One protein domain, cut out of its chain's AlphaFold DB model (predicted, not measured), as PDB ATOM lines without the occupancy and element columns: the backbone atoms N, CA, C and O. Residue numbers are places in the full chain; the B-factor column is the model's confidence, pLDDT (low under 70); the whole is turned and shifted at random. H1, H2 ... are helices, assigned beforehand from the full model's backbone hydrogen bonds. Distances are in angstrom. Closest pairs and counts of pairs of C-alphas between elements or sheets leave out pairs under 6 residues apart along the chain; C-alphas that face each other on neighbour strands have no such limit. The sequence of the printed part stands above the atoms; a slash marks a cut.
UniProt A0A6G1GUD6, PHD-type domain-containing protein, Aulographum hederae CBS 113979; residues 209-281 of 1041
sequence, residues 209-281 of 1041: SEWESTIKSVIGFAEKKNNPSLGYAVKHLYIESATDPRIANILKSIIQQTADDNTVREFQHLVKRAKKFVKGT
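Overview. This is residues 209 to 281 of the 1041 residues of the protein "PHD-type domain-containing protein" of Aulographum hederae CBS 113979 (UniProt A0A6G1GUD6). Three helices are stacked one over the next, with H2 in the middle: H1 folds back on one side of it as a helical hairpin, and the long H4 crosses it on the other side. The short H3 closes one side of the stack, packing on the last residues of H2 and on the first half of H4. The printed part has 73 residues with four named helices, H1, H2, H3 and H4 along the chain, and no named strand; its class is all helix. It is compact, with a radius of gyration of the C-alphas of 11.8 A, and rounded, spanning 30 by 23 by 23 A.

Arrangement. The longest helix, H4, residues 261 to 281, touches H2, residues 228 to 241, with its residues 270 to 278 alone. The closest C-alphas of the two, those of Ala 233 and Ala 274, are 4.9 A apart, and the helices run opposite ways at a steep tilt of 67 degrees. H4 also touches H3, residues 245 to 255, with its residues 263 to 267 alone; their closest C-alphas, those of Ile 250 and Thr 263, are 6.0 A apart, and the lines are about perpendicular at 71 degrees, only just beyond steep. H2 is the hub, touching the three other helices. It touches H3 with residues 237 to 241 alone, at a steep tilt of 51 degrees and opposite ways, and the closest C-alphas are those of Ser 241 and Ala 248, 4.6 A apart. H1, residues 209 to 224, touches H2 in a helical hairpin, opposite ways at a shallow tilt of 22 degrees, and the closest C-alphas, those of Ile 219 and Gly 231, are 4.3 A apart. H1 and H3 are close but not clearly touching, with the C-alphas of Trp 211 and Ile 255 closest at 7.8 A, while H1 and H4 are apart. The helix packing is mostly crossed, 1 of the 4 touching pairs being at a shallow tilt. Every O i to N i+4 pair is within hydrogen-bond range in H1, H2 and H3, and 15 of 17 are in H4.

Along the chain. H4 measures 31.3 A from C-alpha 261 at (-36.617, -11.832, -52.604) to C-alpha 281 at (-60.453, -22.225, -35.194). H1 begins at C-alpha 209, (-47.350, 6.092, -35.979), and measures 22.6 A to C-alpha 224. H2, from C-alpha 228 to C-alpha 241, measures 19.8 A, and H3, from C-alpha 245 to C-alpha 255, measures 14.9 A.

Size, cuts and confidence. The two C-alphas farthest apart, those of Thr 258 and Thr 281, are 34.2 A from each other. The printed part has no cut, and the links H1 to H2, H2 to H3 and H3 to H4 are tight, with 3, 3 and 5 residues. The mean pLDDT of the printed part is 87.4, and residues 279 to 281 are under 70.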
ATOM      1  N   SER A 209     -45.988   5.733 -35.542       71.25
ATOM      2  CA  SER A 209     -47.350   6.092 -35.979       71.25
ATOM      3  C   SER A 209     -47.622   5.791 -37.466       71.25
ATOM      4  O   SER A 209     -48.673   5.251 -37.819       71.25
ATOM      5  N   GLU A 210     -46.654   6.060 -38.350       73.69
ATOM      6  CA  GLU A 210     -46.776   5.854 -39.807       73.69
ATOM      7  C   GLU A 210     -46.951   4.371 -40.158       73.69
ATOM      8  O   GLU A 210     -47.722   3.996 -41.048       73.69
ATOM      9  N   TRP A 211     -46.271   3.510 -39.404       76.25
ATOM     10  CA  TRP A 211     -46.354   2.061 -39.519       76.25
ATOM     11  C   TRP A 211     -47.716   1.531 -39.091       76.25
ATOM     12  O   TRP A 211     -48.329   0.747 -39.815       76.25
ATOM     13  N   GLU A 212     -48.223   1.987 -37.944       82.06
ATOM     14  CA  GLU A 212     -49.557   1.615 -37.485       82.06
ATOM     15  C   GLU A 212     -50.642   2.056 -38.470       82.06
ATOM     16  O   GLU A 212     -51.557   1.283 -38.748       82.06
ATOM     17  N   SER A 213     -50.528   3.264 -39.032       85.94
ATOM     18  CA  SER A 213     -51.424   3.760 -40.084       85.94
ATOM     19  C   SER A 213     -51.372   2.875 -41.337       85.94
ATOM     20  O   SER A 213     -52.406   2.417 -41.833       85.94
ATOM     21  N   THR A 214     -50.164   2.525 -41.791       86.56
ATOM     22  CA  THR A 214     -49.957   1.646 -42.952       86.56
ATOM     23  C   THR A 214     -50.558   0.256 -42.722       86.56
ATOM     24  O   THR A 214     -51.259  -0.268 -43.588       86.56
ATOM     25  N   ILE A 215     -50.365  -0.335 -41.540       86.81
ATOM     26  CA  ILE A 215     -50.887  -1.668 -41.203       86.81
ATOM     27  C   ILE A 215     -52.416  -1.648 -41.053       86.81
ATOM     28  O   ILE A 215     -53.083  -2.544 -41.575       86.81
ATOM     29  N   LYS A 216     -52.996  -0.603 -40.442       87.50
ATOM     30  CA  LYS A 216     -54.457  -0.382 -40.394       87.50
ATOM     31  C   LYS A 216     -55.043  -0.281 -41.817       87.50
ATOM     32  O   LYS A 216     -56.048  -0.927 -42.111       87.50
ATOM     33  N   SER A 217     -54.367   0.429 -42.726       90.19
ATOM     34  CA  SER A 217     -54.742   0.528 -44.146       90.19
ATOM     35  C   SER A 217     -54.675  -0.822 -44.884       90.19
ATOM     36  O   SER A 217     -55.620  -1.198 -45.580       90.19
ATOM     37  N   VAL A 218     -53.612  -1.612 -44.675       86.44
ATOM     38  CA  VAL A 218     -53.464  -2.960 -45.263       86.44
ATOM     39  C   VAL A 218     -54.556  -3.923 -44.779       86.44
ATOM     40  O   VAL A 218     -55.068  -4.706 -45.582       86.44
ATOM     41  N   ILE A 219     -54.954  -3.853 -43.504       86.94
ATOM     42  CA  ILE A 219     -56.060  -4.656 -42.954       86.94
ATOM     43  C   ILE A 219     -57.381  -4.282 -43.643       86.94
ATOM     44  O   ILE A 219     -58.010  -5.152 -44.250       86.94
ATOM     45  N   GLY A 220     -57.741  -2.994 -43.673       84.19
ATOM     46  CA  GLY A 220     -58.963  -2.526 -44.341       84.19
ATOM     47  C   GLY A 220     -58.984  -2.792 -45.856       84.19
ATOM     48  O   GLY A 220     -60.045  -2.994 -46.447       84.19
ATOM     49  N   PHE A 221     -57.821  -2.849 -46.512       89.38
ATOM     50  CA  PHE A 221     -57.703  -3.247 -47.918       89.38
ATOM     51  C   PHE A 221     -57.868  -4.761 -48.130       89.38
ATOM     52  O   PHE A 221     -58.447  -5.181 -49.133       89.38
ATOM     53  N   ALA A 222     -57.402  -5.592 -47.191       87.12
ATOM     54  CA  ALA A 222     -57.623  -7.038 -47.215       87.12
ATOM     55  C   ALA A 222     -59.101  -7.401 -46.978       87.12
ATOM     56  O   ALA A 222     -59.622  -8.307 -47.631       87.12
ATOM     57  N   GLU A 223     -59.783  -6.657 -46.106       83.81
ATOM     58  CA  GLU A 223     -61.230  -6.752 -45.870       83.81
ATOM     59  C   GLU A 223     -62.019  -6.345 -47.123       83.81
ATOM     60  O   GLU A 223     -62.794  -7.149 -47.636       83.81
ATOM     61  N   LYS A 224     -61.722  -5.179 -47.720       88.50
ATOM     62  CA  LYS A 224     -62.311  -4.729 -49.003       88.50
ATOM     63  C   LYS A 224     -62.063  -5.681 -50.185       88.50
ATOM     64  O   LYS A 224     -62.774  -5.608 -51.182       88.50
ATOM     65  N   LYS A 225     -61.070  -6.572 -50.093       87.62
ATOM     66  CA  LYS A 225     -60.782  -7.633 -51.078       87.62
ATOM     67  C   LYS A 225     -61.332  -9.013 -50.687       87.62
ATOM     68  O   LYS A 225     -60.887 -10.013 -51.251       87.62
ATOM     69  N   ASN A 226     -62.271  -9.087 -49.741       85.75
ATOM     70  CA  ASN A 226     -62.875 -10.332 -49.248       85.75
ATOM     71  C   ASN A 226     -61.835 -11.392 -48.818       85.75
ATOM     72  O   ASN A 226     -62.028 -12.593 -49.005       85.75
ATOM     73  N   ASN A 227     -60.712 -10.959 -48.231       87.12
ATOM     74  CA  ASN A 227     -59.668 -11.843 -47.702       87.12
ATOM     75  C   ASN A 227     -59.408 -11.553 -46.208       87.12
ATOM     76  O   ASN A 227     -58.285 -11.192 -45.842       87.12
ATOM     77  N   PRO A 228     -60.407 -11.720 -45.314       84.25
ATOM     78  CA  PRO A 228     -60.259 -11.410 -43.886       84.25
ATOM     79  C   PRO A 228     -59.129 -12.214 -43.229       84.25
ATOM     80  O   PRO A 228     -58.406 -11.696 -42.382       84.25
ATOM     81  N   SER A 229     -58.867 -13.442 -43.693       88.06
ATOM     82  CA  SER A 229     -57.726 -14.249 -43.243       88.06
ATOM     83  C   SER A 229     -56.365 -13.606 -43.560       88.06
ATOM     84  O   SER A 229     -55.380 -13.938 -42.909       88.06
ATOM     85  N   LEU A 230     -56.257 -12.714 -44.558       88.94
ATOM     86  CA  LEU A 230     -55.050 -11.906 -44.790       88.94
ATOM     87  C   LEU A 230     -54.955 -10.740 -43.803       88.94
ATOM     88  O   LEU A 230     -53.886 -10.554 -43.231       88.94
ATOM     89  N   GLY A 231     -56.053 -10.013 -43.570       89.12
ATOM     90  CA  GLY A 231     -56.097  -8.928 -42.583       89.12
ATOM     91  C   GLY A 231     -55.726  -9.427 -41.183       89.12
ATOM     92  O   GLY A 231     -54.807  -8.899 -40.560       89.12
ATOM     93  N   TYR A 232     -56.339 -10.532 -40.744       89.56
ATOM     94  CA  TYR A 232     -55.983 -11.200 -39.490       89.56
ATOM     95  C   TYR A 232     -54.514 -11.646 -39.465       89.56
ATOM     96  O   TYR A 232     -53.822 -11.406 -38.481       89.56
ATOM     97  N   ALA A 233     -54.008 -12.263 -40.540       92.62
ATOM     98  CA  ALA A 233     -52.622 -12.727 -40.587       92.62
ATOM     99  C   ALA A 233     -51.607 -11.577 -40.475       92.62
ATOM    100  O   ALA A 233     -50.630 -11.706 -39.744       92.62
ATOM    101  N   VAL A 234     -51.846 -10.444 -41.143       91.06
ATOM    102  CA  VAL A 234     -50.995  -9.248 -41.021       91.06
ATOM    103  C   VAL A 234     -51.103  -8.641 -39.618       91.06
ATOM    104  O   VAL A 234     -50.080  -8.311 -39.025       91.06
ATOM    105  N   LYS A 235     -52.311  -8.574 -39.036       90.50
ATOM    106  CA  LYS A 235     -52.523  -8.116 -37.651       90.50
ATOM    107  C   LYS A 235     -51.783  -8.991 -36.630       90.50
ATOM    108  O   LYS A 235     -51.147  -8.456 -35.727       90.50
ATOM    109  N   HIS A 236     -51.820 -10.314 -36.792       92.19
ATOM    110  CA  HIS A 236     -51.099 -11.259 -35.936       92.19
ATOM    111  C   HIS A 236     -49.583 -11.074 -36.043       92.19
ATOM    112  O   HIS A 236     -48.908 -11.017 -35.022       92.19
ATOM    113  N   LEU A 237     -49.039 -10.938 -37.260       91.81
ATOM    114  CA  LEU A 237     -47.603 -10.705 -37.448       91.81
ATOM    115  C   LEU A 237     -47.153  -9.344 -36.905       91.81
ATOM    116  O   LEU A 237     -46.037  -9.247 -36.410       91.81
ATOM    117  N   TYR A 238     -48.005  -8.314 -36.939       91.06
ATOM    118  CA  TYR A 238     -47.693  -7.038 -36.288       91.06
ATOM    119  C   TYR A 238     -47.610  -7.177 -34.761       91.06
ATOM    120  O   TYR A 238     -46.637  -6.722 -34.164       91.06
ATOM    121  N   ILE A 239     -48.571  -7.863 -34.131       90.00
ATOM    122  CA  ILE A 239     -48.535  -8.135 -32.683       90.00
ATOM    123  C   ILE A 239     -47.285  -8.954 -32.320       90.00
ATOM    124  O   ILE A 239     -46.575  -8.615 -31.381       90.00
ATOM    125  N   GLU A 240     -46.969  -9.984 -33.103       91.31
ATOM    126  CA  GLU A 240     -45.791 -10.834 -32.892       91.31
ATOM    127  C   GLU A 240     -44.463 -10.098 -33.151       91.31
ATOM    128  O   GLU A 240     -43.452 -10.399 -32.523       91.31
ATOM    129  N   SER A 241     -44.459  -9.069 -34.008       90.94
ATOM    130  CA  SER A 241     -43.290  -8.204 -34.224       90.94
ATOM    131  C   SER A 241     -42.942  -7.311 -33.028       90.94
ATOM    132  O   SER A 241     -41.830  -6.799 -32.962       90.94
ATOM    133  N   ALA A 242     -43.850  -7.160 -32.057       87.81
ATOM    134  CA  ALA A 242     -43.530  -6.532 -30.775       87.81
ATOM    135  C   ALA A 242     -42.712  -7.454 -29.846       87.81
ATOM    136  O   ALA A 242     -42.156  -6.970 -28.863       87.81
ATOM    137  N   THR A 243     -42.626  -8.758 -30.149       91.19
ATOM    138  CA  THR A 243     -41.829  -9.742 -29.393       91.19
ATOM    139  C   THR A 243     -40.672 -10.350 -30.192       91.19
ATOM    140  O   THR A 243     -39.677 -10.731 -29.587       91.19
ATOM    141  N   ASP A 244     -40.760 -10.438 -31.525       91.00
ATOM    142  CA  ASP A 244     -39.666 -10.916 -32.386       91.00
ATOM    143  C   ASP A 244     -39.114  -9.791 -33.294       91.00
ATOM    144  O   ASP A 244     -39.775  -9.398 -34.269       91.00
ATOM    145  N   PRO A 245     -37.877  -9.303 -33.054       88.06
ATOM    146  CA  PRO A 245     -37.260  -8.265 -33.879       88.06
ATOM    147  C   PRO A 245     -36.969  -8.725 -35.319       88.06
ATOM    148  O   PRO A 245     -36.821  -7.885 -36.209       88.06
ATOM    149  N   ARG A 246     -36.922 -10.036 -35.599       92.25
ATOM    150  CA  ARG A 246     -36.790 -10.566 -36.968       92.25
ATOM    151  C   ARG A 246     -38.054 -10.279 -37.767       92.25
ATOM    152  O   ARG A 246     -37.973  -9.722 -38.859       92.25
ATOM    153  N   ILE A 247     -39.223 -10.569 -37.192       91.75
ATOM    154  CA  ILE A 247     -40.523 -10.279 -37.815       91.75
ATOM    155  C   ILE A 247     -40.697  -8.762 -37.979       91.75
ATOM    156  O   ILE A 247     -41.141  -8.322 -39.040       91.75
ATOM    157  N   ALA A 248     -40.259  -7.955 -37.005       88.94
ATOM    158  CA  ALA A 248     -40.238  -6.495 -37.135       88.94
ATOM    159  C   ALA A 248     -39.382  -6.016 -38.321       88.94
ATOM    160  O   ALA A 248     -39.840  -5.193 -39.112       88.94
ATOM    161  N   ASN A 249     -38.174  -6.561 -38.500       89.94
ATOM    162  CA  ASN A 249     -37.287  -6.210 -39.615       89.94
ATOM    163  C   ASN A 249     -37.790  -6.721 -40.980       89.94
ATOM    164  O   ASN A 249     -37.638  -6.036 -41.992       89.94
ATOM    165  N   ILE A 250     -38.463  -7.873 -41.026       92.75
ATOM    166  CA  ILE A 250     -39.112  -8.373 -42.248       92.75
ATOM    167  C   ILE A 250     -40.278  -7.453 -42.642       92.75
ATOM    168  O   ILE A 250     -40.337  -7.004 -43.789       92.75
ATOM    169  N   LEU A 251     -41.145  -7.083 -41.689       90.38
ATOM    170  CA  LEU A 251     -42.200  -6.083 -41.906       90.38
ATOM    171  C   LEU A 251     -41.615  -4.719 -42.309       90.38
ATOM    172  O   LEU A 251     -42.168  -4.077 -43.201       90.38
ATOM    173  N   LYS A 252     -40.470  -4.318 -41.733       89.25
ATOM    174  CA  LYS A 252     -39.726  -3.099 -42.096       89.25
ATOM    175  C   LYS A 252     -39.388  -3.074 -43.573       89.25
ATOM    176  O   LYS A 252     -39.813  -2.163 -44.274       89.25
ATOM    177  N   SER A 253     -38.669  -4.093 -44.043       89.19
ATOM    178  CA  SER A 253     -38.206  -4.151 -45.430       89.19
ATOM    179  C   SER A 253     -39.375  -4.124 -46.424       89.19
ATOM    180  O   SER A 253     -39.307  -3.468 -47.458       89.19
ATOM    181  N   ILE A 254     -40.499  -4.759 -46.082       90.88
ATOM    182  CA  ILE A 254     -41.670  -4.853 -46.964       90.88
ATOM    183  C   ILE A 254     -42.477  -3.551 -46.988       90.88
ATOM    184  O   ILE A 254     -42.873  -3.107 -48.064       90.88
ATOM    185  N   ILE A 255     -42.679  -2.897 -45.839       87.12
ATOM    186  CA  ILE A 255     -43.354  -1.587 -45.763       87.12
ATOM    187  C   ILE A 255     -42.500  -0.492 -46.423       87.12
ATOM    188  O   ILE A 255     -43.030   0.363 -47.129       87.12
ATOM    189  N   GLN A 256     -41.176  -0.549 -46.253       86.94
ATOM    190  CA  GLN A 256     -40.223   0.387 -46.860       86.94
ATOM    191  C   GLN A 256     -39.910   0.079 -48.338       86.94
ATOM    192  O   GLN A 256     -39.208   0.857 -48.977       86.94
ATOM    193  N   GLN A 257     -40.439  -1.020 -48.894       87.81
ATOM    194  CA  GLN A 257     -40.163  -1.515 -50.255       87.81
ATOM    195  C   GLN A 257     -38.669  -1.793 -50.535       87.81
ATOM    196  O   GLN A 257     -38.220  -1.773 -51.678       87.81
ATOM    197  N   THR A 258     -37.912  -2.109 -49.483       90.50
ATOM    198  CA  THR A 258     -36.491  -2.501 -49.479       90.50
ATOM    199  C   THR A 258     -36.299  -4.007 -49.237       90.50
ATOM    200  O   THR A 258     -35.234  -4.444 -48.811       90.50
ATOM    201  N   ALA A 259     -37.343  -4.811 -49.459       89.19
ATOM    202  CA  ALA A 259     -37.351  -6.249 -49.205       89.19
ATOM    203  C   ALA A 259     -36.681  -7.060 -50.321       89.19
ATOM    204  O   ALA A 259     -37.177  -7.101 -51.448       89.19
ATOM    205  N   ASP A 260     -35.614  -7.779 -49.973       92.19
ATOM    206  CA  ASP A 260     -35.033  -8.812 -50.827       92.19
ATOM    207  C   ASP A 260     -36.022  -9.959 -51.078       92.19
ATOM    208  O   ASP A 260     -36.831 -10.327 -50.223       92.19
ATOM    209  N   ASP A 261     -35.863 -10.634 -52.215       92.12
ATOM    210  CA  ASP A 261     -36.617 -11.832 -52.604       92.12
ATOM    211  C   ASP A 261     -36.729 -12.885 -51.481       92.12
ATOM    212  O   ASP A 261     -37.754 -13.554 -51.332       92.12
ATOM    213  N   ASN A 262     -35.683 -13.024 -50.661       92.44
ATOM    214  CA  ASN A 262     -35.666 -13.945 -49.527       92.44
ATOM    215  C   ASN A 262     -36.512 -13.455 -48.340       92.44
ATOM    216  O   ASN A 262     -37.249 -14.266 -47.779       92.44
ATOM    217  N   THR A 263     -36.506 -12.159 -47.999       90.62
ATOM    218  CA  THR A 263     -37.376 -11.629 -46.927       90.62
ATOM    219  C   THR A 263     -38.843 -11.608 -47.368       90.62
ATOM    220  O   THR A 263     -39.731 -11.909 -46.570       90.62
ATOM    221  N   VAL A 264     -39.114 -11.389 -48.662       92.44
ATOM    222  CA  VAL A 264     -40.452 -11.554 -49.258       92.44
ATOM    223  C   VAL A 264     -40.931 -13.008 -49.152       92.44
ATOM    224  O   VAL A 264     -42.083 -13.250 -48.778       92.44
ATOM    225  N   ARG A 265     -40.071 -13.999 -49.433       93.50
ATOM    226  CA  ARG A 265     -40.392 -15.429 -49.240       93.50
ATOM    227  C   ARG A 265     -40.639 -15.751 -47.765       93.50
ATOM    228  O   ARG A 265     -41.629 -16.413 -47.456       93.50
ATOM    229  N   GLU A 266     -39.801 -15.258 -46.857       93.19
ATOM    230  CA  GLU A 266     -39.948 -15.478 -45.415       93.19
ATOM    231  C   GLU A 266     -41.259 -14.881 -44.881       93.19
ATOM    232  O   GLU A 266     -42.038 -15.582 -44.234       93.19
ATOM    233  N   PHE A 267     -41.604 -13.652 -45.276       94.12
ATOM    234  CA  PHE A 267     -42.909 -13.053 -44.994       94.12
ATOM    235  C   PHE A 267     -44.073 -13.878 -45.551       94.12
ATOM    236  O   PHE A 267     -45.060 -14.102 -44.851       94.12
ATOM    237  N   GLN A 268     -43.974 -14.401 -46.778       93.62
ATOM    238  CA  GLN A 268     -44.999 -15.307 -47.300       93.62
ATOM    239  C   GLN A 268     -45.121 -16.588 -46.462       93.62
ATOM    240  O   GLN A 268     -46.230 -17.101 -46.312       93.62
ATOM    241  N   HIS A 269     -44.027 -17.118 -45.906       94.06
ATOM    242  CA  HIS A 269     -44.061 -18.251 -44.976       94.06
ATOM    243  C   HIS A 269     -44.700 -17.873 -43.630       94.06
ATOM    244  O   HIS A 269     -45.570 -18.605 -43.153       94.06
ATOM    245  N   LEU A 270     -44.366 -16.708 -43.071       93.31
ATOM    246  CA  LEU A 270     -44.976 -16.159 -41.857       93.31
ATOM    247  C   LEU A 270     -46.487 -15.925 -42.029       93.31
ATOM    248  O   LEU A 270     -47.276 -16.378 -41.199       93.31
ATOM    249  N   VAL A 271     -46.926 -15.334 -43.147       93.50
ATOM    250  CA  VAL A 271     -48.351 -15.147 -43.479       93.50
ATOM    251  C   VAL A 271     -49.052 -16.493 -43.688       93.50
ATOM    252  O   VAL A 271     -50.165 -16.681 -43.197       93.50
ATOM    253  N   LYS A 272     -48.418 -17.469 -44.357       92.62
ATOM    254  CA  LYS A 272     -48.952 -18.842 -44.475       92.62
ATOM    255  C   LYS A 272     -49.083 -19.519 -43.104       92.62
ATOM    256  O   LYS A 272     -50.043 -20.260 -42.904       92.62
ATOM    257  N   ARG A 273     -48.169 -19.263 -42.159       93.81
ATOM    258  CA  ARG A 273     -48.240 -19.760 -40.774       93.81
ATOM    259  C   ARG A 273     -49.396 -19.100 -40.015       93.81
ATOM    260  O   ARG A 273     -50.257 -19.812 -39.513       93.81
ATOM    261  N   ALA A 274     -49.487 -17.769 -40.025       89.50
ATOM    262  CA  ALA A 274     -50.568 -17.020 -39.380       89.50
ATOM    263  C   ALA A 274     -51.965 -17.404 -39.925       89.50
ATOM    264  O   ALA A 274     -52.897 -17.625 -39.153       89.50
ATOM    265  N   LYS A 275     -52.106 -17.611 -41.244       88.88
ATOM    266  CA  LYS A 275     -53.359 -18.098 -41.859       88.88
ATOM    267  C   LYS A 275     -53.773 -19.512 -41.426       88.88
ATOM    268  O   LYS A 275     -54.962 -19.824 -41.495       88.88
ATOM    269  N   LYS A 276     -52.845 -20.371 -40.981       86.25
ATOM    270  CA  LYS A 276     -53.192 -21.708 -40.461       86.25
ATOM    271  C   LYS A 276     -53.899 -21.644 -39.107       86.25
ATOM    272  O   LYS A 276     -54.758 -22.485 -38.878       86.25
ATOM    273  N   PHE A 277     -53.592 -20.663 -38.255       77.81
ATOM    274  CA  PHE A 277     -54.271 -20.505 -36.964       77.81
ATOM    275  C   PHE A 277     -55.765 -20.202 -37.149       77.81
ATOM    276  O   PHE A 277     -56.592 -20.903 -36.573       77.81
ATOM    277  N   VAL A 278     -56.112 -19.270 -38.049       72.44
ATOM    278  CA  VAL A 278     -57.513 -18.960 -38.411       72.44
ATOM    279  C   VAL A 278     -58.251 -20.209 -38.904       72.44
ATOM    280  O   VAL A 278     -59.304 -20.565 -38.389       72.44
ATOM    281  N   LYS A 279     -57.655 -20.955 -39.844       69.69
ATOM    282  CA  LYS A 279     -58.284 -22.174 -40.376       69.69
ATOM    283  C   LYS A 279     -58.362 -23.323 -39.351       69.69
ATOM    284  O   LYS A 279     -59.107 -24.281 -39.556       69.69
ATOM    285  N   GLY A 280     -57.607 -23.243 -38.255       57.59
ATOM    286  CA  GLY A 280     -57.715 -24.150 -37.113       57.59
ATOM    287  C   GLY A 280     -58.955 -23.874 -36.261       57.59
ATOM    288  O   GLY A 280     -59.646 -24.819 -35.885       57.59
ATOM    289  N   THR A 281     -59.281 -22.602 -36.006       56.06
ATOM    290  CA  THR A 281     -60.453 -22.225 -35.194       56.06
ATOM    291  C   THR A 281     -61.783 -22.544 -35.875       56.06
ATOM    292  O   THR A 281     -62.723 -22.940 -35.193       56.06
TER     293      THR A 281